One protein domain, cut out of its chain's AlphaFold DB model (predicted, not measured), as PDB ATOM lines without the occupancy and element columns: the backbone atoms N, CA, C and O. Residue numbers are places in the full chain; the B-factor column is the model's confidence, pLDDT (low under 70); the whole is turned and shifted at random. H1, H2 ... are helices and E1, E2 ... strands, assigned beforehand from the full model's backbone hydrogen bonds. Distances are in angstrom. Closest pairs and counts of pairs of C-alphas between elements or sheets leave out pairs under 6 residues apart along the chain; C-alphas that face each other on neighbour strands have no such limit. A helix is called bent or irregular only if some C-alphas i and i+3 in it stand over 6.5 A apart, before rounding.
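Overview. This is residues 86 to 250 of the 252 residues of an uncharacterized protein of marine sediment metagenome (UniProt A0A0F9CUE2). A strongly twisted sheet of six strands makes the middle of the domain, with H2 and H4 packed on one face and H3 on the other, where the sheet curls round it. H1 lies over the bent edge strand E1, and at the far end of the longest axis a small hairpin, E7 and E8, lies apart from the sheet. The printed part has 165 residues, with four named helices and eight named strands in the order H1 H2 E1 E2 E3 H3 E4 H4 E5 E6 E7 E8, and its class is mixed, helices and strands. The large sheet is mixed and runs E1 E2 E3 E4 E5 E6, with E3, E4 and E5 parallel and the other neighbours antiparallel. The whole is compact, with a radius of gyration of the C-alphas of 15.1 A and spans of 47 by 36 by 34 A.

Along the chain. In the large sheet E1 is residues 119 to 126, E2 residues 129 to 137 with 20.3 A from first to last C-alpha, and E3 residues 140 to 148 with 25.8 A. E4 is residues 173 to 180, 21.5 A long, E5 residues 210 to 215, 17.0 A, and E6 residues 220 to 225, 14.5 A. E1 bends by 87 degrees at residue 123, and E2 bends by 80 degrees at residue 132. H1, residues 86 to 97, begins with C-alpha 86 at (165.469, 130.177, 154.022). H2 is residues 104 to 115, 16.8 A long, and H3 is residues 155 to 169, 21.9 A long. H4, residues 188 to 203, is the longest helix by residues and spans 22.3 A from C-alpha 188 at (133.963, 138.184, 174.096). The short strands E7, residues 239 to 241, and E8, residues 247 to 249, come last; C-alpha 249 is at (147.451, 138.589, 192.605).

Arrangement. E3 and E4 are parallel at 24 degrees, with N 143 and O 174 2.7 A apart, within hydrogen-bond range. E4 and E5 are parallel at 13 degrees, with N 177 and O 212 at 2.8 A. E1, E2 and E3 form a meander, each strand the antiparallel neighbour of the one before; N 121 and O 134 are 2.8 A apart, and N 135 and O 142 2.8 A. The hairpin E5 and E6 has N 213 and O 222 at 2.8 A. E3, H3, E4 and E4, H4, E5 are strand-helix-strand units, two parallel neighbour strands with a helix between; the first crossover is right-handed, the second left-handed. H2 and H4 on one face and H3 on the other give three layers, helices on both faces of a sheet. H2 is over E2 and E3 at a height over the sheet of 8.0 A. H2 and H4 touch, the closest C-alphas being those of Met 112 and Ala 191 at 6.1 A, at a steep tilt of 56 degrees, the same way. The closest C-alphas of H3 and E4 are those of Leu 169 and Ile 175, 7.5 A apart. H1 is over E1 at a height of 7.3 A and runs along it, at 8 degrees on the local plane. Every O i to N i+4 pair is within hydrogen-bond range in H1, H2 and H4, and 10 of 11 are in H3. E7 and E8 form a hairpin, with N 248 and O 240 at 2.8 A; E6 and E7 are only just apart, their closest C-alphas 8.3 A from each other.

Size, cuts and confidence. The two C-alphas farthest apart are those of Glu 86 and Gln 246, at 47.7 A. The printed part has no cut. The one long link is E6 to E7, whose 13 residues, 226 to 238, hold no named element. The mean pLDDT of the printed part is 89.0, and it is under 70 at residues 149 to 152, 154, 235 to 243 and 250.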
ATOM      1  N   GLU A  86     166.346 130.648 155.100       97.81
ATOM      2  CA  GLU A  86     165.469 130.177 154.022       97.81
ATOM      3  C   GLU A  86     164.700 128.906 154.394       97.81
ATOM      4  O   GLU A  86     163.507 128.793 154.108       97.81
ATOM      5  N   VAL A  87     165.364 127.950 155.057       96.94
ATOM      6  CA  VAL A  87     164.724 126.714 155.528       96.94
ATOM      7  C   VAL A  87     163.655 127.035 156.569       96.94
ATOM      8  O   VAL A  87     162.563 126.467 156.517       96.94
ATOM      9  N   LEU A  88     163.934 127.966 157.486       96.94
ATOM     10  CA  LEU A  88     162.956 128.422 158.474       96.94
ATOM     11  C   LEU A  88     161.763 129.127 157.811       96.94
ATOM     12  O   LEU A  88     160.624 128.827 158.159       96.94
ATOM     13  N   CYS A  89     161.999 129.975 156.807       98.06
ATOM     14  CA  CYS A  89     160.928 130.641 156.059       98.06
ATOM     15  C   CYS A  89     160.042 129.645 155.300       98.06
ATOM     16  O   CYS A  89     158.815 129.718 155.372       98.06
ATOM     17  N   LYS A  90     160.641 128.664 154.610       98.06
ATOM     18  CA  LYS A  90     159.893 127.596 153.923       98.06
ATOM     19  C   LYS A  90     159.047 126.788 154.905       98.06
ATOM     20  O   LYS A  90     157.894 126.482 154.609       98.06
ATOM     21  N   ALA A  91     159.598 126.473 156.077       96.81
ATOM     22  CA  ALA A  91     158.866 125.778 157.129       96.81
ATOM     23  C   ALA A  91     157.691 126.612 157.664       96.81
ATOM     24  O   ALA A  91     156.614 126.058 157.882       96.81
ATOM     25  N   ALA A  92     157.871 127.925 157.830       97.38
ATOM     26  CA  ALA A  92     156.803 128.817 158.266       97.38
ATOM     27  C   ALA A  92     155.661 128.884 157.239       97.38
ATOM     28  O   ALA A  92     154.504 128.678 157.600       97.38
ATOM     29  N   ILE A  93     155.974 129.050 155.949       98.12
ATOM     30  CA  ILE A  93     154.973 129.041 154.863       98.12
ATOM     31  C   ILE A  93     154.231 127.701 154.800       98.12
ATOM     32  O   ILE A  93     153.016 127.666 154.616       98.12
ATOM     33  N   ALA A  94     154.947 126.584 154.952       97.69
ATOM     34  CA  ALA A  94     154.324 125.264 154.974       97.69
ATOM     35  C   ALA A  94     153.327 125.126 156.137       97.69
ATOM     36  O   ALA A  94     152.259 124.545 155.950       97.69
ATOM     37  N   ARG A  95     153.647 125.699 157.306       97.00
ATOM     38  CA  ARG A  95     152.755 125.715 158.472       97.00
ATOM     39  C   ARG A  95     151.537 126.617 158.281       97.00
ATOM     40  O   ARG A  95     150.459 126.206 158.681       97.00
ATOM     41  N   GLU A  96     151.672 127.770 157.625       97.38
ATOM     42  CA  GLU A  96     150.514 128.608 157.259       97.38
ATOM     43  C   GLU A  96     149.560 127.846 156.321       97.38
ATOM     44  O   GLU A  96     148.350 127.844 156.524       97.38
ATOM     45  N   LYS A  97     150.102 127.138 155.318       97.56
ATOM     46  CA  LYS A  97     149.301 126.365 154.347       97.56
ATOM     47  C   LYS A  97     148.624 125.140 154.951       97.56
ATOM     48  O   LYS A  97     147.526 124.777 154.538       97.56
ATOM     49  N   LYS A  98     149.305 124.461 155.875       96.75
ATOM     50  CA  LYS A  98     148.794 123.274 156.562       96.75
ATOM     51  C   LYS A  98     149.001 123.427 158.069       96.75
ATOM     52  O   LYS A  98     149.932 122.828 158.617       96.75
ATOM     53  N   PRO A  99     148.145 124.221 158.733       92.06
ATOM     54  CA  PRO A  99     148.248 124.424 160.164       92.06
ATOM     55  C   PRO A  99     148.090 123.106 160.920       92.06
ATOM     56  O   PRO A  99     147.270 122.255 160.569       92.06
ATOM     57  N   SER A 100     148.881 122.931 161.971       91.25
ATOM     58  CA  SER A 100     148.799 121.797 162.885       91.25
ATOM     59  C   SER A 100     149.009 122.283 164.314       91.25
ATOM     60  O   SER A 100     149.632 123.320 164.522       91.25
ATOM     61  N   ASN A 101     148.487 121.536 165.293       89.06
ATOM     62  CA  ASN A 101     148.602 121.851 166.724       89.06
ATOM     63  C   ASN A 101     148.056 123.239 167.130       89.06
ATOM     64  O   ASN A 101     148.589 123.841 168.055       89.06
ATOM     65  N   ILE A 102     147.004 123.734 166.465       92.62
ATOM     66  CA  ILE A 102     146.355 125.000 166.844       92.62
ATOM     67  C   ILE A 102     145.633 124.822 168.188       92.62
ATOM     68  O   ILE A 102     144.828 123.895 168.343       92.62
ATOM     69  N   GLY A 103     145.887 125.712 169.151       92.19
ATOM     70  CA  GLY A 103     145.212 125.716 170.446       92.19
ATOM     71  C   GLY A 103     143.713 126.031 170.357       92.19
ATOM     72  O   GLY A 103     143.251 126.762 169.481       92.19
ATOM     73  N   LYS A 104     142.920 125.519 171.310       93.88
ATOM     74  CA  LYS A 104     141.470 125.809 171.389       93.88
ATOM     75  C   LYS A 104     141.187 127.310 171.518       93.88
ATOM     76  O   LYS A 104     140.241 127.808 170.912       93.88
ATOM     77  N   ASP A 105     142.024 128.010 172.277       93.56
ATOM     78  CA  ASP A 105     141.915 129.450 172.503       93.56
ATOM     79  C   ASP A 105     142.250 130.266 171.247       93.56
ATOM     80  O   ASP A 105     141.545 131.229 170.956       93.56
ATOM     81  N   GLU A 106     143.234 129.842 170.445       95.50
ATOM     82  CA  GLU A 106     143.524 130.452 169.138       95.50
ATOM     83  C   GLU A 106     142.320 130.335 168.196       95.50
ATOM     84  O   GLU A 106     141.894 131.324 167.601       95.50
ATOM     85  N   ILE A 107     141.724 129.139 168.094       96.50
ATOM     86  CA  ILE A 107     140.534 128.899 167.259       96.50
ATOM     87  C   ILE A 107     139.369 129.771 167.730       96.50
ATOM     88  O   ILE A 107     138.670 130.380 166.916       96.50
ATOM     89  N   ARG A 108     139.152 129.832 169.048       96.50
ATOM     90  CA  ARG A 108     138.079 130.627 169.646       96.50
ATOM     91  C   ARG A 108     138.266 132.115 169.362       96.50
ATOM     92  O   ARG A 108     137.329 132.748 168.880       96.50
ATOM     93  N   LEU A 109     139.459 132.653 169.616       97.12
ATOM     94  CA  LEU A 109     139.758 134.066 169.401       97.12
ATOM     95  C   LEU A 109     139.684 134.439 167.918       97.12
ATOM     96  O   LEU A 109     139.099 135.467 167.588       97.12
ATOM     97  N   LYS A 110     140.192 133.582 167.022       98.12
ATOM     98  CA  LYS A 110     140.070 133.757 165.567       98.12
ATOM     99  C   LYS A 110     138.623 134.007 165.166       98.12
ATOM    100  O   LYS A 110     138.329 135.024 164.549       98.12
ATOM    101  N   ARG A 111     137.718 133.120 165.590       98.31
ATOM    102  CA  ARG A 111     136.289 133.228 165.282       98.31
ATOM    103  C   ARG A 111     135.679 134.510 165.840       98.31
ATOM    104  O   ARG A 111     134.904 135.165 165.158       98.31
ATOM    105  N   MET A 112     136.021 134.866 167.077       98.06
ATOM    106  CA  MET A 112     135.523 136.088 167.714       98.06
ATOM    107  C   MET A 112     135.952 137.351 166.957       98.06
ATOM    108  O   MET A 112     135.150 138.274 166.817       98.06
ATOM    109  N   LEU A 113     137.189 137.399 166.458       98.19
ATOM    110  CA  LEU A 113     137.696 138.519 165.663       98.19
ATOM    111  C   LEU A 113     137.087 138.548 164.253       98.19
ATOM    112  O   LEU A 113     136.726 139.620 163.774       98.19
ATOM    113  N   GLU A 114     136.892 137.390 163.618       97.94
ATOM    114  CA  GLU A 114     136.201 137.283 162.324       97.94
ATOM    115  C   GLU A 114     134.750 137.779 162.413       97.94
ATOM    116  O   GLU A 114     134.314 138.557 161.568       97.94
ATOM    117  N   THR A 115     134.019 137.425 163.476       98.12
ATOM    118  CA  THR A 115     132.660 137.943 163.735       98.12
ATOM    119  C   THR A 115     132.633 139.469 163.892       98.12
ATOM    120  O   THR A 115     131.616 140.098 163.613       98.12
ATOM    121  N   ARG A 116     133.751 140.079 164.299       97.44
ATOM    122  CA  ARG A 116     133.917 141.539 164.424       97.44
ATOM    123  C   ARG A 116     134.373 142.209 163.124       97.44
ATOM    124  O   ARG A 116     134.663 143.400 163.125       97.44
ATOM    125  N   GLY A 117     134.415 141.464 162.018       96.62
ATOM    126  CA  GLY A 117     134.724 141.981 160.685       96.62
ATOM    127  C   GLY A 117     136.211 142.004 160.332       96.62
ATOM    128  O   GLY A 117     136.572 142.556 159.295       96.62
ATOM    129  N   HIS A 118     137.081 141.406 161.153       97.19
ATOM    130  CA  HIS A 118     138.515 141.344 160.863       97.19
ATOM    131  C   HIS A 118     138.858 140.188 159.922       97.19
ATOM    132  O   HIS A 118     138.343 139.079 160.061       97.19
ATOM    133  N   ILE A 119     139.803 140.414 159.005       97.75
ATOM    134  CA  ILE A 119     140.399 139.344 158.197       97.75
ATOM    135  C   ILE A 119     141.524 138.709 159.013       97.75
ATOM    136  O   ILE A 119     142.557 139.341 159.249       97.75
ATOM    137  N   VAL A 120     141.330 137.456 159.436       98.19
ATOM    138  CA  VAL A 120     142.256 136.752 160.334       98.19
ATOM    139  C   VAL A 120     142.871 135.529 159.657       98.19
ATOM    140  O   VAL A 120     142.188 134.569 159.299       98.19
ATOM    141  N   ILE A 121     144.197 135.525 159.544       97.81
ATOM    142  CA  ILE A 121     144.983 134.414 159.005       97.81
ATOM    143  C   ILE A 121     145.649 133.681 160.170       97.81
ATOM    144  O   ILE A 121     146.528 134.224 160.836       97.81
ATOM    145  N   GLY A 122     145.235 132.439 160.417       97.62
ATOM    146  CA  GLY A 122     145.856 131.600 161.443       97.62
ATOM    147  C   GLY A 122     147.258 131.145 161.035       97.62
ATOM    148  O   GLY A 122     147.487 130.833 159.866       97.62
ATOM    149  N   GLN A 123     148.182 131.076 161.994       97.25
ATOM    150  CA  GLN A 123     149.560 130.613 161.791       97.25
ATOM    151  C   GLN A 123     150.293 131.377 160.665       97.25
ATOM    152  O   GLN A 123     151.097 130.801 159.925       97.25
ATOM    153  N   LYS A 124     150.024 132.685 160.532       97.88
ATOM    154  CA  LYS A 124     150.543 133.548 159.462       97.88
ATOM    155  C   LYS A 124     152.073 133.562 159.451       97.88
ATOM    156  O   LYS A 124     152.701 133.937 160.439       97.88
ATOM    157  N   ALA A 125     152.682 133.199 158.328       98.19
ATOM    158  CA  ALA A 125     154.125 133.216 158.154       98.19
ATOM    159  C   ALA A 125     154.640 134.642 157.917       98.19
ATOM    160  O   ALA A 125     154.211 135.338 156.995       98.19
ATOM    161  N   VAL A 126     155.619 135.053 158.724       97.94
ATOM    162  CA  VAL A 126     156.363 136.310 158.578       97.94
ATOM    163  C   VAL A 126     157.847 136.000 158.734       97.94
ATOM    164  O   VAL A 126     158.386 135.887 159.836       97.94
ATOM    165  N   GLY A 127     158.524 135.816 157.598       97.75
ATOM    166  CA  GLY A 127     159.895 135.311 157.577       97.75
ATOM    167  C   GLY A 127     160.005 133.934 158.245       97.75
ATOM    168  O   GLY A 127     159.262 133.032 157.865       97.75
ATOM    169  N   PRO A 128     160.905 133.745 159.230       97.50
ATOM    170  CA  PRO A 128     161.125 132.450 159.868       97.50
ATOM    171  C   PRO A 128     160.105 132.128 160.977       97.50
ATOM    172  O   PRO A 128     160.240 131.092 161.629       97.50
ATOM    173  N   TYR A 129     159.122 133.003 161.226       97.38
ATOM    174  CA  TYR A 129     158.160 132.886 162.325       97.38
ATOM    175  C   TYR A 129     156.728 132.687 161.815       97.38
ATOM    176  O   TYR A 129     156.376 133.174 160.742       97.38
ATOM    177  N   ASN A 130     155.901 132.000 162.608       97.50
ATOM    178  CA  ASN A 130     154.453 131.893 162.415       97.50
ATOM    179  C   ASN A 130     153.748 132.610 163.562       97.50
ATOM    180  O   ASN A 130     153.931 132.205 164.706       97.50
ATOM    181  N   ILE A 131     152.966 133.638 163.250       97.00
ATOM    182  CA  ILE A 131     152.095 134.348 164.190       97.00
ATOM    183  C   ILE A 131     150.824 133.530 164.391       97.00
ATOM    184  O   ILE A 131     150.251 133.087 163.396       97.00
ATOM    185  N   ASP A 132     150.357 133.378 165.630       97.06
ATOM    186  CA  ASP A 132     149.155 132.585 165.919       97.06
ATOM    187  C   ASP A 132     147.951 133.088 165.117       97.06
ATOM    188  O   ASP A 132     147.323 132.311 164.396       97.06
ATOM    189  N   LEU A 133     147.694 134.401 165.153       98.12
ATOM    190  CA  LEU A 133     146.652 135.072 164.378       98.12
ATOM    191  C   LEU A 133     147.193 136.369 163.748       98.12
ATOM    192  O   LEU A 133     147.419 137.365 164.430       98.12
ATOM    193  N   GLY A 134     147.396 136.376 162.432       98.19
ATOM    194  CA  GLY A 134     147.716 137.587 161.675       98.19
ATOM    195  C   GLY A 134     146.444 138.307 161.240       98.19
ATOM    196  O   GLY A 134     145.657 137.742 160.483       98.19
ATOM    197  N   VAL A 135     146.257 139.545 161.689       98.12
ATOM    198  CA  VAL A 135     145.098 140.381 161.357       98.12
ATOM    199  C   VAL A 135     145.506 141.494 160.401       98.12
ATOM    200  O   VAL A 135     146.509 142.176 160.621       98.12
ATOM    201  N   VAL A 136     144.718 141.681 159.343       94.25
ATOM    202  CA  VAL A 136     144.873 142.786 158.388       94.25
ATOM    203  C   VAL A 136     143.719 143.763 158.589       94.25
ATOM    204  O   VAL A 136     142.561 143.392 158.400       94.25
ATOM    205  N   ALA A 137     144.040 144.998 158.970       92.06
ATOM    206  CA  ALA A 137     143.085 146.086 159.153       92.06
ATOM    207  C   ALA A 137     143.504 147.282 158.290       92.06
ATOM    208  O   ALA A 137     144.474 147.976 158.598       92.06
ATOM    209  N   SER A 138     142.780 147.507 157.191       87.88
ATOM    210  CA  SER A 138     143.140 148.480 156.148       87.88
ATOM    211  C   SER A 138     144.560 148.219 155.614       87.88
ATOM    212  O   SER A 138     144.793 147.187 154.989       87.88
ATOM    213  N   GLU A 139     145.522 149.098 155.904       88.62
ATOM    214  CA  GLU A 139     146.939 148.956 155.535       88.62
ATOM    215  C   GLU A 139     147.825 148.509 156.710       88.62
ATOM    216  O   GLU A 139     149.042 148.394 156.580       88.62
ATOM    217  N   THR A 140     147.232 148.257 157.880       93.31
ATOM    218  CA  THR A 140     147.963 147.861 159.084       93.31
ATOM    219  C   THR A 140     147.901 146.357 159.316       93.31
ATOM    220  O   THR A 140     146.843 145.731 159.240       93.31
ATOM    221  N   THR A 141     149.047 145.778 159.671       96.75
ATOM    222  CA  THR A 141     149.163 144.375 160.076       96.75
ATOM    223  C   THR A 141     149.380 144.245 161.577       96.75
ATOM    224  O   THR A 141     150.312 144.834 162.132       96.75
ATOM    225  N   VAL A 142     148.544 143.439 162.229       98.12
ATOM    226  CA  VAL A 142     148.616 143.170 163.668       98.12
ATOM    227  C   VAL A 142     148.805 141.676 163.901       98.12
ATOM    228  O   VAL A 142     148.038 140.846 163.420       98.12
ATOM    229  N   ALA A 143     149.847 141.330 164.642       98.19
ATOM    230  CA  ALA A 143     150.126 139.994 165.123       98.19
ATOM    231  C   ALA A 143     149.428 139.792 166.466       98.19
ATOM    232  O   ALA A 143     149.743 140.497 167.422       98.19
ATOM    233  N   VAL A 144     148.504 138.842 166.561       97.88
ATOM    234  CA  VAL A 144     147.871 138.463 167.825       97.88
ATOM    235  C   VAL A 144     148.416 137.099 168.255       97.88
ATOM    236  O   VAL A 144     148.182 136.095 167.585       97.88
ATOM    237  N   GLU A 145     149.174 137.077 169.350       96.38
ATOM    238  CA  GLU A 145     149.786 135.878 169.941       96.38
ATOM    239  C   GLU A 145     148.957 135.405 171.135       96.38
ATOM    240  O   GLU A 145     148.609 136.206 172.004       96.38
ATOM    241  N   VAL A 146     148.673 134.108 171.223       94.25
ATOM    242  CA  VAL A 146     147.909 133.512 172.322       94.25
ATOM    243  C   VAL A 146     148.854 132.689 173.184       94.25
ATOM    244  O   VAL A 146     149.248 131.577 172.844       94.25
ATOM    245  N   PHE A 147     149.228 133.233 174.338       91.38
ATOM    246  CA  PHE A 147     150.127 132.549 175.260       91.38
ATOM    247  C   PHE A 147     149.315 131.716 176.245       91.38
ATOM    248  O   PHE A 147     148.544 132.252 177.041       91.38
ATOM    249  N   GLY A 148     149.516 130.401 176.190       83.56
ATOM    250  CA  GLY A 148     149.010 129.468 177.187       83.56
ATOM    251  C   GLY A 148     150.007 129.317 178.330       83.56
ATOM    252  O   GLY A 148     151.173 129.004 178.107       83.56
ATOM    253  N   GLY A 149     149.555 129.512 179.567       69.00
ATOM    254  CA  GLY A 149     150.363 129.227 180.754       69.00
ATOM    255  C   GLY A 149     151.587 130.135 180.965       69.00
ATOM    256  O   GLY A 149     151.832 131.122 180.273       69.00
ATOM    257  N   TRP A 150     152.370 129.806 181.994       68.69
ATOM    258  CA  TRP A 150     153.426 130.679 182.538       68.69
ATOM    259  C   TRP A 150     154.835 130.377 182.000       68.69
ATOM    260  O   TRP A 150     155.794 131.068 182.337       68.69
ATOM    261  N   TRP A 151     154.994 129.376 181.128       67.88
ATOM    262  CA  TRP A 151     156.315 128.964 180.627       67.88
ATOM    263  C   TRP A 151     156.938 129.959 179.634       67.88
ATOM    264  O   TRP A 151     158.152 129.957 179.444       67.88
ATOM    265  N   HIS A 152     156.137 130.840 179.026       69.75
ATOM    266  CA  HIS A 152     156.620 131.849 178.075       69.75
ATOM    267  C   HIS A 152     157.451 132.973 178.727       69.75
ATOM    268  O   HIS A 152     158.141 133.708 178.027       69.75
ATOM    269  N   TRP A 153     157.424 133.098 180.056       70.00
ATOM    270  CA  TRP A 153     157.879 134.289 180.785       70.00
ATOM    271  C   TRP A 153     159.336 134.197 181.267       70.00
ATOM    272  O   TRP A 153     159.884 135.169 181.798       70.00
ATOM    273  N   TYR A 154     159.979 133.038 181.079       68.69
ATOM    274  CA  TYR A 154     161.259 132.708 181.703       68.69
ATOM    275  C   TYR A 154     162.270 132.059 180.746       68.69
ATOM    276  O   TYR A 154     161.930 131.410 179.755       68.69
ATOM    277  N   GLY A 155     163.556 132.214 181.082       74.69
ATOM    278  CA  GLY A 155     164.670 131.495 180.463       74.69
ATOM    279  C   GLY A 155     164.835 131.739 178.959       74.69
ATOM    280  O   GLY A 155     164.680 132.853 178.462       74.69
ATOM    281  N   LYS A 156     165.161 130.668 178.221       73.50
ATOM    282  CA  LYS A 156     165.416 130.714 176.768       73.50
ATOM    283  C   LYS A 156     164.205 131.193 175.960       73.50
ATOM    284  O   LYS A 156     164.389 131.757 174.886       73.50
ATOM    285  N   HIS A 157     162.987 131.001 176.469       74.56
ATOM    286  CA  HIS A 157     161.769 131.440 175.790       74.56
ATOM    287  C   HIS A 157     161.670 132.965 175.731       74.56
ATOM    288  O   HIS A 157     161.383 133.498 174.664       74.56
ATOM    289  N   ALA A 158     162.016 133.665 176.815       75.06
ATOM    290  CA  ALA A 158     162.021 135.127 176.842       75.06
ATOM    291  C   ALA A 158     163.016 135.725 175.828       75.06
ATOM    292  O   ALA A 158     162.670 136.641 175.089       75.06
ATOM    293  N   ALA A 159     164.223 135.155 175.718       76.88
ATOM    294  CA  ALA A 159     165.220 135.608 174.741       76.88
ATOM    295  C   ALA A 159     164.765 135.398 173.282       76.88
ATOM    296  O   ALA A 159     165.013 136.233 172.414       76.88
ATOM    297  N   ILE A 160     164.071 134.288 173.003       84.88
ATOM    298  CA  ILE A 160     163.490 134.027 171.678       84.88
ATOM    299  C   ILE A 160     162.354 135.014 171.378       84.88
ATOM    300  O   ILE A 160     162.225 135.445 170.233       84.88
ATOM    301  N   ILE A 161     161.559 135.380 172.388       88.00
ATOM    302  CA  ILE A 161     160.461 136.344 172.259       88.00
ATOM    303  C   ILE A 161     160.988 137.730 171.885       88.00
ATOM    304  O   ILE A 161     160.480 138.287 170.918       88.00
ATOM    305  N   ASP A 162     162.028 138.248 172.549       89.56
ATOM    306  CA  ASP A 162     162.618 139.555 172.193       89.56
ATOM    307  C   ASP A 162     163.095 139.564 170.731       89.56
ATOM    308  O   ASP A 162     162.638 140.381 169.928       89.56
ATOM    309  N   LYS A 163     163.902 138.567 170.334       92.19
ATOM    310  CA  LYS A 163     164.377 138.434 168.946       92.19
ATOM    311  C   LYS A 163     163.221 138.367 167.943       92.19
ATOM    312  O   LYS A 163     163.275 139.001 166.887       92.19
ATOM    313  N   ARG A 164     162.181 137.588 168.256       94.56
ATOM    314  CA  ARG A 164     160.993 137.429 167.412       94.56
ATOM    315  C   ARG A 164     160.209 138.733 167.300       94.56
ATOM    316  O   ARG A 164     159.854 139.120 166.192       94.56
ATOM    317  N   PHE A 165     159.945 139.407 168.414       95.06
ATOM    318  CA  PHE A 165     159.152 140.634 168.423       95.06
ATOM    319  C   PHE A 165     159.882 141.744 167.686       95.06
ATOM    320  O   PHE A 165     159.281 142.372 166.825       95.06
ATOM    321  N   ARG A 166     161.192 141.915 167.906       94.56
ATOM    322  CA  ARG A 166     161.998 142.867 167.127       94.56
ATOM    323  C   ARG A 166     161.917 142.592 165.636       94.56
ATOM    324  O   ARG A 166     161.725 143.517 164.857       94.56
ATOM    325  N   TYR A 167     162.020 141.326 165.230       96.50
ATOM    326  CA  TYR A 167     161.885 140.959 163.824       96.50
ATOM    327  C   TYR A 167     160.521 141.367 163.246       96.50
ATOM    328  O   TYR A 167     160.469 141.927 162.154       96.50
ATOM    329  N   LEU A 168     159.427 141.106 163.967       97.19
ATOM    330  CA  LEU A 168     158.070 141.449 163.534       97.19
ATOM    331  C   LEU A 168     157.840 142.969 163.505       97.19
ATOM    332  O   LEU A 168     157.407 143.499 162.482       97.19
ATOM    333  N   LEU A 169     158.199 143.675 164.580       96.31
ATOM    334  CA  LEU A 169     158.073 145.131 164.698       96.31
ATOM    335  C   LEU A 169     158.856 145.850 163.586       96.31
ATOM    336  O   LEU A 169     158.311 146.722 162.915       96.31
ATOM    337  N   ASN A 170     160.091 145.418 163.302       95.94
ATOM    338  CA  ASN A 170     160.908 145.951 162.199       95.94
ATOM    339  C   ASN A 170     160.324 145.673 160.803       95.94
ATOM    340  O   ASN A 170     160.777 146.249 159.816       95.94
ATOM    341  N   ARG A 171     159.345 144.772 160.693       95.94
ATOM    342  CA  ARG A 171     158.624 144.460 159.452       95.94
ATOM    343  C   ARG A 171     157.258 145.142 159.375       95.94
ATOM    344  O   ARG A 171     156.476 144.775 158.504       95.94
ATOM    345  N   GLY A 172     156.969 146.096 160.260       95.75
ATOM    346  CA  GLY A 172     155.711 146.846 160.253       95.75
ATOM    347  C   GLY A 172     154.558 146.154 160.983       95.75
ATOM    348  O   GLY A 172     153.414 146.590 160.873       95.75
ATOM    349  N   TRP A 173     154.824 145.073 161.723       97.62
ATOM    350  CA  TRP A 173     153.790 144.377 162.485       97.62
ATOM    351  C   TRP A 173     153.643 144.979 163.874       97.62
ATOM    352  O   TRP A 173     154.606 145.035 164.634       97.62
ATOM    353  N   TYR A 174     152.421 145.349 164.241       97.56
ATOM    354  CA  TYR A 174     152.049 145.579 165.637       97.56
ATOM    355  C   TYR A 174     151.838 144.238 166.330       97.56
ATOM    356  O   TYR A 174     151.463 143.276 165.669       97.56
ATOM    357  N   ILE A 175     152.061 144.145 167.640       97.50
ATOM    358  CA  ILE A 175     151.938 142.867 168.358       97.50
ATOM    359  C   ILE A 175     150.985 143.010 169.542       97.50
ATOM    360  O   ILE A 175     151.164 143.875 170.391       97.50
ATOM    361  N   ILE A 176     149.994 142.135 169.642       97.00
ATOM    362  CA  ILE A 176     149.116 142.004 170.803       97.00
ATOM    363  C   ILE A 176     149.283 140.585 171.340       97.00
ATOM    364  O   ILE A 176     148.999 139.613 170.653       97.00
ATOM    365  N   VAL A 177     149.742 140.449 172.576       95.00
ATOM    366  CA  VAL A 177     149.872 139.161 173.259       95.00
ATOM    367  C   VAL A 177     148.708 139.003 174.214       95.00
ATOM    368  O   VAL A 177     148.504 139.852 175.076       95.00
ATOM    369  N   VAL A 178     147.981 137.901 174.111       92.94
ATOM    370  CA  VAL A 178     146.881 137.551 175.007       92.94
ATOM    371  C   VAL A 178     147.331 136.397 175.886       92.94
ATOM    372  O   VAL A 178     147.528 135.282 175.406       92.94
ATOM    373  N   ASN A 179     147.494 136.647 177.182       90.06
ATOM    374  CA  ASN A 179     147.746 135.579 178.144       90.06
ATOM    375  C   ASN A 179     146.418 134.913 178.537       90.06
ATOM    376  O   ASN A 179     145.590 135.539 179.211       90.06
ATOM    377  N   SER A 180     146.238 133.657 178.123       88.31
ATOM    378  CA  SER A 180     145.075 132.830 178.444       88.31
ATOM    379  C   SER A 180     145.441 131.759 179.471       88.31
ATOM    380  O   SER A 180     146.433 131.033 179.348       88.31
ATOM    381  N   THR A 181     144.619 131.651 180.510       85.50
ATOM    382  CA  THR A 181     144.728 130.613 181.546       85.50
ATOM    383  C   THR A 181     143.334 130.154 181.947       85.50
ATOM    384  O   THR A 181     142.371 130.889 181.746       85.50
ATOM    385  N   ASP A 182     143.209 129.013 182.626       83.94
ATOM    386  CA  ASP A 182     141.906 128.546 183.129       83.94
ATOM    387  C   ASP A 182     141.199 129.579 184.029       83.94
ATOM    388  O   ASP A 182     139.973 129.657 184.067       83.94
ATOM    389  N   ARG A 183     141.970 130.415 184.744       81.38
ATOM    390  CA  ARG A 183     141.438 131.502 185.589       81.38
ATOM    391  C   ARG A 183     141.075 132.762 184.806       81.38
ATOM    392  O   ARG A 183     140.254 133.551 185.268       81.38
ATOM    393  N   HIS A 184     141.706 132.965 183.656       82.88
ATOM    394  CA  HIS A 184     141.545 134.137 182.800       82.88
ATOM    395  C   HIS A 184     141.397 133.681 181.341       82.88
ATOM    396  O   HIS A 184     142.317 133.898 180.547       82.88
ATOM    397  N   PRO A 185     140.290 132.995 181.000       90.00
ATOM    398  CA  PRO A 185     140.081 132.484 179.653       90.00
ATOM    399  C   PRO A 185     139.797 133.631 178.684       90.00
ATOM    400  O   PRO A 185     139.314 134.686 179.089       90.00
ATOM    401  N   ILE A 186     140.012 133.401 177.389       91.94
ATOM    402  CA  ILE A 186     139.577 134.336 176.346       91.94
ATOM    403  C   ILE A 186     138.044 134.445 176.354       91.94
ATOM    404  O   ILE A 186     137.327 133.440 176.308       91.94
ATOM    405  N   THR A 187     137.543 135.676 176.407       93.00
ATOM    406  CA  THR A 187     136.112 136.024 176.451       93.00
ATOM    407  C   THR A 187     135.729 136.957 175.299       93.00
ATOM    408  O   THR A 187     136.609 137.509 174.642       93.00
ATOM    409  N   GLU A 188     134.429 137.181 175.073       94.38
ATOM    410  CA  GLU A 188     133.963 138.184 174.096       94.38
ATOM    411  C   GLU A 188     134.537 139.573 174.404       94.38
ATOM    412  O   GLU A 188     135.119 140.188 173.522       94.38
ATOM    413  N   ASN A 189     134.546 139.989 175.676       91.69
ATOM    414  CA  ASN A 189     135.156 141.256 176.090       91.69
ATOM    415  C   ASN A 189     136.650 141.349 175.725       91.69
ATOM    416  O   ASN A 189     137.156 142.431 175.443       91.69
ATOM    417  N   THR A 190     137.372 140.220 175.725       93.12
ATOM    418  CA  THR A 190     138.776 140.193 175.268       93.12
ATOM    419  C   THR A 190     138.860 140.505 173.783       93.12
ATOM    420  O   THR A 190     139.706 141.286 173.361       93.12
ATOM    421  N   ALA A 191     137.985 139.889 172.990       96.31
ATOM    422  CA  ALA A 191     137.945 140.089 171.552       96.31
ATOM    423  C   ALA A 191     137.448 141.491 171.173       96.31
ATOM    424  O   ALA A 191     137.991 142.067 170.234       96.31
ATOM    425  N   ASP A 192     136.492 142.060 171.916       95.81
ATOM    426  CA  ASP A 192     136.072 143.461 171.775       95.81
ATOM    427  C   ASP A 192     137.255 144.395 172.001       95.81
ATOM    428  O   ASP A 192     137.589 145.187 171.125       95.81
ATOM    429  N   TYR A 193     137.974 144.214 173.112       95.56
ATOM    430  CA  TYR A 193     139.154 145.016 173.416       95.56
ATOM    431  C   TYR A 193     140.228 144.919 172.322       95.56
ATOM    432  O   TYR A 193     140.774 145.933 171.888       95.56
ATOM    433  N   ILE A 194     140.536 143.703 171.854       96.69
ATOM    434  CA  ILE A 194     141.519 143.493 170.781       96.69
ATOM    435  C   ILE A 194     141.050 144.163 169.488       96.69
ATOM    436  O   ILE A 194     141.842 144.828 168.829       96.69
ATOM    437  N   SER A 195     139.774 144.015 169.136       97.00
ATOM    438  CA  SER A 195     139.179 144.635 167.954       97.00
ATOM    439  C   SER A 195     139.252 146.161 168.017       97.00
ATOM    440  O   SER A 195     139.680 146.796 167.054       97.00
ATOM    441  N   ASP A 196     138.901 146.752 169.155       96.19
ATOM    442  CA  ASP A 196     138.975 148.196 169.373       96.19
ATOM    443  C   ASP A 196     140.412 148.704 169.286       96.19
ATOM    444  O   ASP A 196     140.672 149.735 168.662       96.19
ATOM    445  N   LEU A 197     141.367 147.953 169.840       95.62
ATOM    446  CA  LEU A 197     142.785 148.273 169.737       95.62
ATOM    447  C   LEU A 197     143.274 148.204 168.284       95.62
ATOM    448  O   LEU A 197     143.918 149.143 167.823       95.62
ATOM    449  N   ILE A 198     142.927 147.151 167.537       96.69
ATOM    450  CA  ILE A 198     143.254 147.017 166.105       96.69
ATOM    451  C   ILE A 198     142.678 148.191 165.308       96.69
ATOM    452  O   ILE A 198     143.389 148.812 164.518       96.69
ATOM    453  N   ASN A 199     141.415 148.542 165.549       96.12
ATOM    454  CA  ASN A 199     140.751 149.663 164.888       96.12
ATOM    455  C   ASN A 199     141.415 151.002 165.225       96.12
ATOM    456  O   ASN A 199     141.594 151.840 164.343       96.12
ATOM    457  N   SER A 200     141.800 151.203 166.485       95.25
ATOM    458  CA  SER A 200     142.513 152.401 166.934       95.25
ATOM    459  C   SER A 200     143.865 152.542 166.234       95.25
ATOM    460  O   SER A 200     144.149 153.590 165.654       95.25
ATOM    461  N   ILE A 201     144.653 151.458 166.191       94.75
ATOM    462  CA  ILE A 201     145.941 151.417 165.487       94.75
ATOM    463  C   ILE A 201     145.740 151.693 163.993       94.75
ATOM    464  O   ILE A 201     146.461 152.502 163.427       94.75
ATOM    465  N   SER A 202     144.755 151.063 163.348       94.31
ATOM    466  CA  SER A 202     144.517 151.257 161.913       94.31
ATOM    467  C   SER A 202     144.078 152.681 161.565       94.31
ATOM    468  O   SER A 202     144.391 153.143 160.471       94.31
ATOM    469  N   ARG A 203     143.332 153.366 162.441       94.38
ATOM    470  CA  ARG A 203     142.874 154.747 162.202       94.38
ATOM    471  C   ARG A 203     143.959 155.782 162.471       94.38
ATOM    472  O   ARG A 203     143.996 156.804 161.796       94.38
ATOM    473  N   ASN A 204     144.793 155.546 163.478       93.31
ATOM    474  CA  ASN A 204     145.857 156.456 163.878       93.31
ATOM    475  C   ASN A 204     147.131 155.657 164.195       93.31
ATOM    476  O   ASN A 204     147.449 155.451 165.375       93.31
ATOM    477  N   PRO A 205     147.832 155.156 163.160       89.69
ATOM    478  CA  PRO A 205     148.992 154.303 163.352       89.69
ATOM    479  C   PRO A 205     150.082 155.080 164.098       89.69
ATOM    480  O   PRO A 205     150.482 156.162 163.660       89.69
ATOM    481  N   PRO A 206     150.579 154.559 165.233       84.19
ATOM    482  CA  PRO A 206     151.720 155.152 165.907       84.19
ATOM    483  C   PRO A 206     152.918 155.291 164.959       84.19
ATOM    484  O   PRO A 206     153.145 154.435 164.109       84.19
ATOM    485  N   THR A 207     153.746 156.317 165.168       85.81
ATOM    486  CA  THR A 207     154.971 156.548 164.376       85.81
ATOM    487  C   THR A 207     155.898 155.330 164.336       85.81
ATOM    488  O   THR A 207     156.625 155.128 163.369       85.81
ATOM    489  N   PHE A 208     155.860 154.507 165.384       90.00
ATOM    490  CA  PHE A 208     156.635 153.282 165.504       90.00
ATOM    491  C   PHE A 208     155.734 152.117 165.889       90.00
ATOM    492  O   PHE A 208     154.840 152.278 166.724       90.00
ATOM    493  N   CYS A 209     156.013 150.926 165.355       93.62
ATOM    494  CA  CYS A 209     155.305 149.720 165.759       93.62
ATOM    495  C   CYS A 209     155.453 149.484 167.268       93.62
ATOM    496  O   CYS A 209     156.536 149.617 167.850       93.62
ATOM    497  N   LYS A 210     154.327 149.131 167.888       94.94
ATOM    498  CA  LYS A 210     154.197 148.890 169.323       94.94
ATOM    499  C   LYS A 210     153.757 147.464 169.594       94.94
ATOM    500  O   LYS A 210     153.181 146.798 168.727       94.94
ATOM    501  N   TYR A 211     154.013 147.029 170.819       95.81
ATOM    502  CA  TYR A 211     153.454 145.799 171.343       95.81
ATOM    503  C   TYR A 211     152.661 146.048 172.628       95.81
ATOM    504  O   TYR A 211     152.984 146.939 173.416       95.81
ATOM    505  N   TRP A 212     151.641 145.224 172.842       94.75
ATOM    506  CA  TRP A 212     150.813 145.196 174.042       94.75
ATOM    507  C   TRP A 212     150.704 143.762 174.535       94.75
ATOM    508  O   TRP A 212     150.492 142.844 173.751       94.75
ATOM    509  N   VAL A 213     150.824 143.562 175.838       91.12
ATOM    510  CA  VAL A 213     150.550 142.290 176.502       91.12
ATOM    511  C   VAL A 213     149.320 142.493 177.357       91.12
ATOM    512  O   VAL A 213     149.319 143.358 178.228       91.12
ATOM    513  N   ILE A 214     148.281 141.707 177.112       90.19
ATOM    514  CA  ILE A 214     146.990 141.811 177.783       90.19
ATOM    515  C   ILE A 214     146.569 140.481 178.412       90.19
ATOM    516  O   ILE A 214     147.040 139.403 178.041       90.19
ATOM    517  N   ARG A 215     145.660 140.546 179.383       83.38
ATOM    518  CA  ARG A 215     144.993 139.363 179.961       83.38
ATOM    519  C   ARG A 215     143.767 138.957 179.149       83.38
ATOM    520  O   ARG A 215     143.229 139.766 178.398       83.38
ATOM    521  N   GLY A 216     143.225 137.770 179.432       73.56
ATOM    522  CA  GLY A 216     141.910 137.304 178.951       73.56
ATOM    523  C   GLY A 216     140.687 138.143 179.379       73.56
ATOM    524  O   GLY A 216     139.558 137.675 179.301       73.56
ATOM    525  N   ALA A 217     140.877 139.368 179.873       73.19
ATOM    526  CA  ALA A 217     139.811 140.350 180.081       73.19
ATOM    527  C   ALA A 217     140.134 141.721 179.446       73.19
ATOM    528  O   ALA A 217     139.432 142.688 179.709       73.19
ATOM    529  N   GLY A 218     141.202 141.820 178.641       74.50
ATOM    530  CA  GLY A 218     141.632 143.070 177.997       74.50
ATOM    531  C   GLY A 218     142.544 143.961 178.849       74.50
ATOM    532  O   GLY A 218     142.940 145.035 178.413       74.50
ATOM    533  N   GLU A 219     142.910 143.544 180.062       79.25
ATOM    534  CA  GLU A 219     143.766 144.354 180.935       79.25
ATOM    535  C   GLU A 219     145.205 144.422 180.426       79.25
ATOM    536  O   GLU A 219     145.837 143.377 180.259       79.25
ATOM    537  N   LEU A 220     145.739 145.633 180.256       83.69
ATOM    538  CA  LEU A 220     147.133 145.853 179.880       83.69
ATOM    539  C   LEU A 220     148.086 145.436 181.011       83.69
ATOM    540  O   LEU A 220     148.028 145.954 182.124       83.69
ATOM    541  N   ILE A 221     148.981 144.504 180.697       82.88
ATOM    542  CA  ILE A 221     150.010 143.945 181.582       82.88
ATOM    543  C   ILE A 221     151.353 144.644 181.368       82.88
ATOM    544  O   ILE A 221     152.048 144.980 182.326       82.88
ATOM    545  N   ALA A 222     151.728 144.795 180.101       85.94
ATOM    546  CA  ALA A 222     152.983 145.373 179.650       85.94
ATOM    547  C   ALA A 222     152.792 145.930 178.240       85.94
ATOM    548  O   ALA A 222     151.908 145.494 177.504       85.94
ATOM    549  N   GLY A 223     153.632 146.870 177.842       88.19
ATOM    550  CA  GLY A 223     153.642 147.379 176.483       88.19
ATOM    551  C   GLY A 223     154.911 148.161 176.221       88.19
ATOM    552  O   GLY A 223     155.587 148.580 177.159       88.19
ATOM    553  N   GLY A 224     155.218 148.333 174.945       91.31
ATOM    554  CA  GLY A 224     156.443 148.982 174.514       91.31
ATOM    555  C   GLY A 224     156.478 149.199 173.010       91.31
ATOM    556  O   GLY A 224     155.456 149.097 172.320       91.31
ATOM    557  N   SER A 225     157.656 149.520 172.495       92.50
ATOM    558  CA  SER A 225     157.884 149.871 171.098       92.50
ATOM    559  C   SER A 225     159.123 149.202 170.514       92.50
ATOM    560  O   SER A 225     159.961 148.654 171.226       92.50
ATOM    561  N   VAL A 226     159.254 149.270 169.189       90.44
ATOM    562  CA  VAL A 226     160.454 148.807 168.472       90.44
ATOM    563  C   VAL A 226     161.748 149.493 168.934       90.44
ATOM    564  O   VAL A 226     162.819 148.898 168.820       90.44
ATOM    565  N   ASN A 227     161.646 150.708 169.483       89.69
ATOM    566  CA  ASN A 227     162.784 151.518 169.917       89.69
ATOM    567  C   ASN A 227     163.222 151.224 171.356       89.69
ATOM    568  O   ASN A 227     164.188 151.820 171.822       89.69
ATOM    569  N   ASP A 228     162.526 150.340 172.068       87.50
ATOM    570  CA  ASP A 228     162.875 150.038 173.448       87.50
ATOM    571  C   ASP A 228     164.152 149.180 173.493       87.50
ATOM    572  O   ASP A 228     164.314 148.208 172.734       87.50
ATOM    573  N   ASP A 229     165.045 149.497 174.435       85.75
ATOM    574  CA  ASP A 229     166.301 148.764 174.645       85.75
ATOM    575  C   ASP A 229     166.057 147.279 174.931       85.75
ATOM    576  O   ASP A 229     166.850 146.420 174.547       85.75
ATOM    577  N   GLN A 230     164.929 146.954 175.574       84.25
ATOM    578  CA  GLN A 230     164.515 145.587 175.889       84.25
ATOM    579  C   GLN A 230     163.001 145.431 175.758       84.25
ATOM    580  O   GLN A 230     162.241 146.212 176.325       84.25
ATOM    581  N   ILE A 231     162.556 144.372 175.077       83.75
ATOM    582  CA  ILE A 231     161.143 143.996 175.047       83.75
ATOM    583  C   ILE A 231     160.823 143.211 176.319       83.75
ATOM    584  O   ILE A 231     161.306 142.097 176.528       83.75
ATOM    585  N   SER A 232     159.969 143.779 177.171       81.25
ATOM    586  CA  SER A 232     159.452 143.105 178.364       81.25
ATOM    587  C   SER A 232     158.011 142.660 178.156       81.25
ATOM    588  O   SER A 232     157.128 143.478 177.898       81.25
ATOM    589  N   ILE A 233     157.765 141.362 178.338       79.12
ATOM    590  CA  ILE A 233     156.412 140.803 178.454       79.12
ATOM    591  C   ILE A 233     155.952 140.680 179.908       79.12
ATOM    592  O   ILE A 233     154.823 140.269 180.152       79.12
ATOM    593  N   LYS A 234     156.823 141.000 180.877       76.94
ATOM    594  CA  LYS A 234     156.542 140.813 182.303       76.94
ATOM    595  C   LYS A 234     155.586 141.883 182.823       76.94
ATOM    596  O   LYS A 234     155.725 143.042 182.436       76.94
ATOM    597  N   PRO A 235     154.677 141.533 183.749       66.44
ATOM    598  CA  PRO A 235     153.777 142.496 184.357       66.44
ATOM    599  C   PRO A 235     154.598 143.480 185.173       66.44
ATOM    600  O   PRO A 235     155.406 143.066 186.006       66.44
ATOM    601  N   THR A 236     154.361 144.773 184.991       62.59
ATOM    602  CA  THR A 236     154.885 145.785 185.920       62.59
ATOM    603  C   THR A 236     154.160 145.742 187.268       62.59
ATOM    604  O   THR A 236     154.713 146.175 188.276       62.59
ATOM    605  N   PHE A 237     152.944 145.183 187.312       62.41
ATOM    606  CA  PHE A 237     152.085 145.156 188.498       62.41
ATOM    607  C   PHE A 237     151.976 143.761 189.128       62.41
ATOM    608  O   PHE A 237     151.970 142.739 188.446       62.41
ATOM    609  N   THR A 238     151.842 143.723 190.455       62.69
ATOM    610  CA  THR A 238     151.658 142.496 191.251       62.69
ATOM    611  C   THR A 238     150.197 142.093 191.436       62.69
ATOM    612  O   THR A 238     149.932 141.021 191.977       62.69
ATOM    613  N   SER A 239     149.245 142.914 190.995       63.38
ATOM    614  CA  SER A 239     147.804 142.659 191.059       63.38
ATOM    615  C   SER A 239     147.096 143.132 189.781       63.38
ATOM    616  O   SER A 239     147.549 144.060 189.118       63.38
ATOM    617  N   GLY A 240     146.006 142.457 189.404       66.56
ATOM    618  CA  GLY A 240     145.169 142.759 188.229       66.56
ATOM    619  C   GLY A 240     143.755 142.211 188.433       66.56
ATOM    620  O   GLY A 240     143.554 141.446 189.377       66.56
ATOM    621  N   ARG A 241     142.754 142.587 187.630       64.88
ATOM    622  CA  ARG A 241     141.369 142.139 187.849       64.88
ATOM    623  C   ARG A 241     141.096 140.796 187.164       64.88
ATOM    624  O   ARG A 241     141.676 140.424 186.146       64.88
ATOM    625  N   ASN A 242     140.214 140.007 187.761       68.94
ATOM    626  CA  ASN A 242     139.715 138.769 187.170       68.94
ATOM    627  C   ASN A 242     138.534 139.037 186.222       68.94
ATOM    628  O   ASN A 242     138.079 140.170 186.071       68.94
ATOM    629  N   SER A 243     137.995 137.981 185.609       60.28
ATOM    630  CA  SER A 243     136.814 138.061 184.733       60.28
ATOM    631  C   SER A 243     135.553 138.614 185.415       60.28
ATOM    632  O   SER A 243     134.595 138.961 184.732       60.28
ATOM    633  N   LYS A 244     135.547 138.726 186.749       72.31
ATOM    634  CA  LYS A 244     134.482 139.329 187.561       72.31
ATOM    635  C   LYS A 244     134.810 140.763 188.008       72.31
ATOM    636  O   LYS A 244     134.093 141.317 188.833       72.31
ATOM    637  N   GLY A 245     135.909 141.347 187.527       70.69
ATOM    638  CA  GLY A 245     136.354 142.696 187.891       70.69
ATOM    639  C   GLY A 245     137.032 142.814 189.263       70.69
ATOM    640  O   GLY A 245     137.316 143.927 189.699       70.69
ATOM    641  N   GLN A 246     137.325 141.705 189.947       73.44
ATOM    642  CA  GLN A 246     137.938 141.709 191.282       73.44
ATOM    643  C   GLN A 246     139.463 141.645 191.186       73.44
ATOM    644  O   GLN A 246     139.980 140.825 190.430       73.44
ATOM    645  N   TYR A 247     140.187 142.435 191.986       75.12
ATOM    646  CA  TYR A 247     141.648 142.344 192.060       75.12
ATOM    647  C   TYR A 247     142.094 140.975 192.588       75.12
ATOM    648  O   TYR A 247     141.687 140.536 193.662       75.12
ATOM    649  N   CYS A 248     142.974 140.320 191.844       74.31
ATOM    650  CA  CYS A 248     143.694 139.122 192.238       74.31
ATOM    651  C   CYS A 248     145.200 139.342 192.056       74.31
ATOM    652  O   CYS A 248     145.636 140.187 191.267       74.31
ATOM    653  N   ALA A 249     146.009 138.585 192.801       70.44
ATOM    654  CA  ALA A 249     147.451 138.589 192.605       70.44
ATOM    655  C   ALA A 249     147.772 138.234 191.149       70.44
ATOM    656  O   ALA A 249     147.203 137.292 190.591       70.44
ATOM    657  N   VAL A 250     148.679 138.991 190.542       61.34
ATOM    658  CA  VAL A 250     149.327 138.631 189.289       61.34
ATOM    659  C   VAL A 250     150.357 137.570 189.643       61.34
ATOM    660  O   VAL A 250     151.318 137.890 190.348       61.34
TER     661      VAL A 250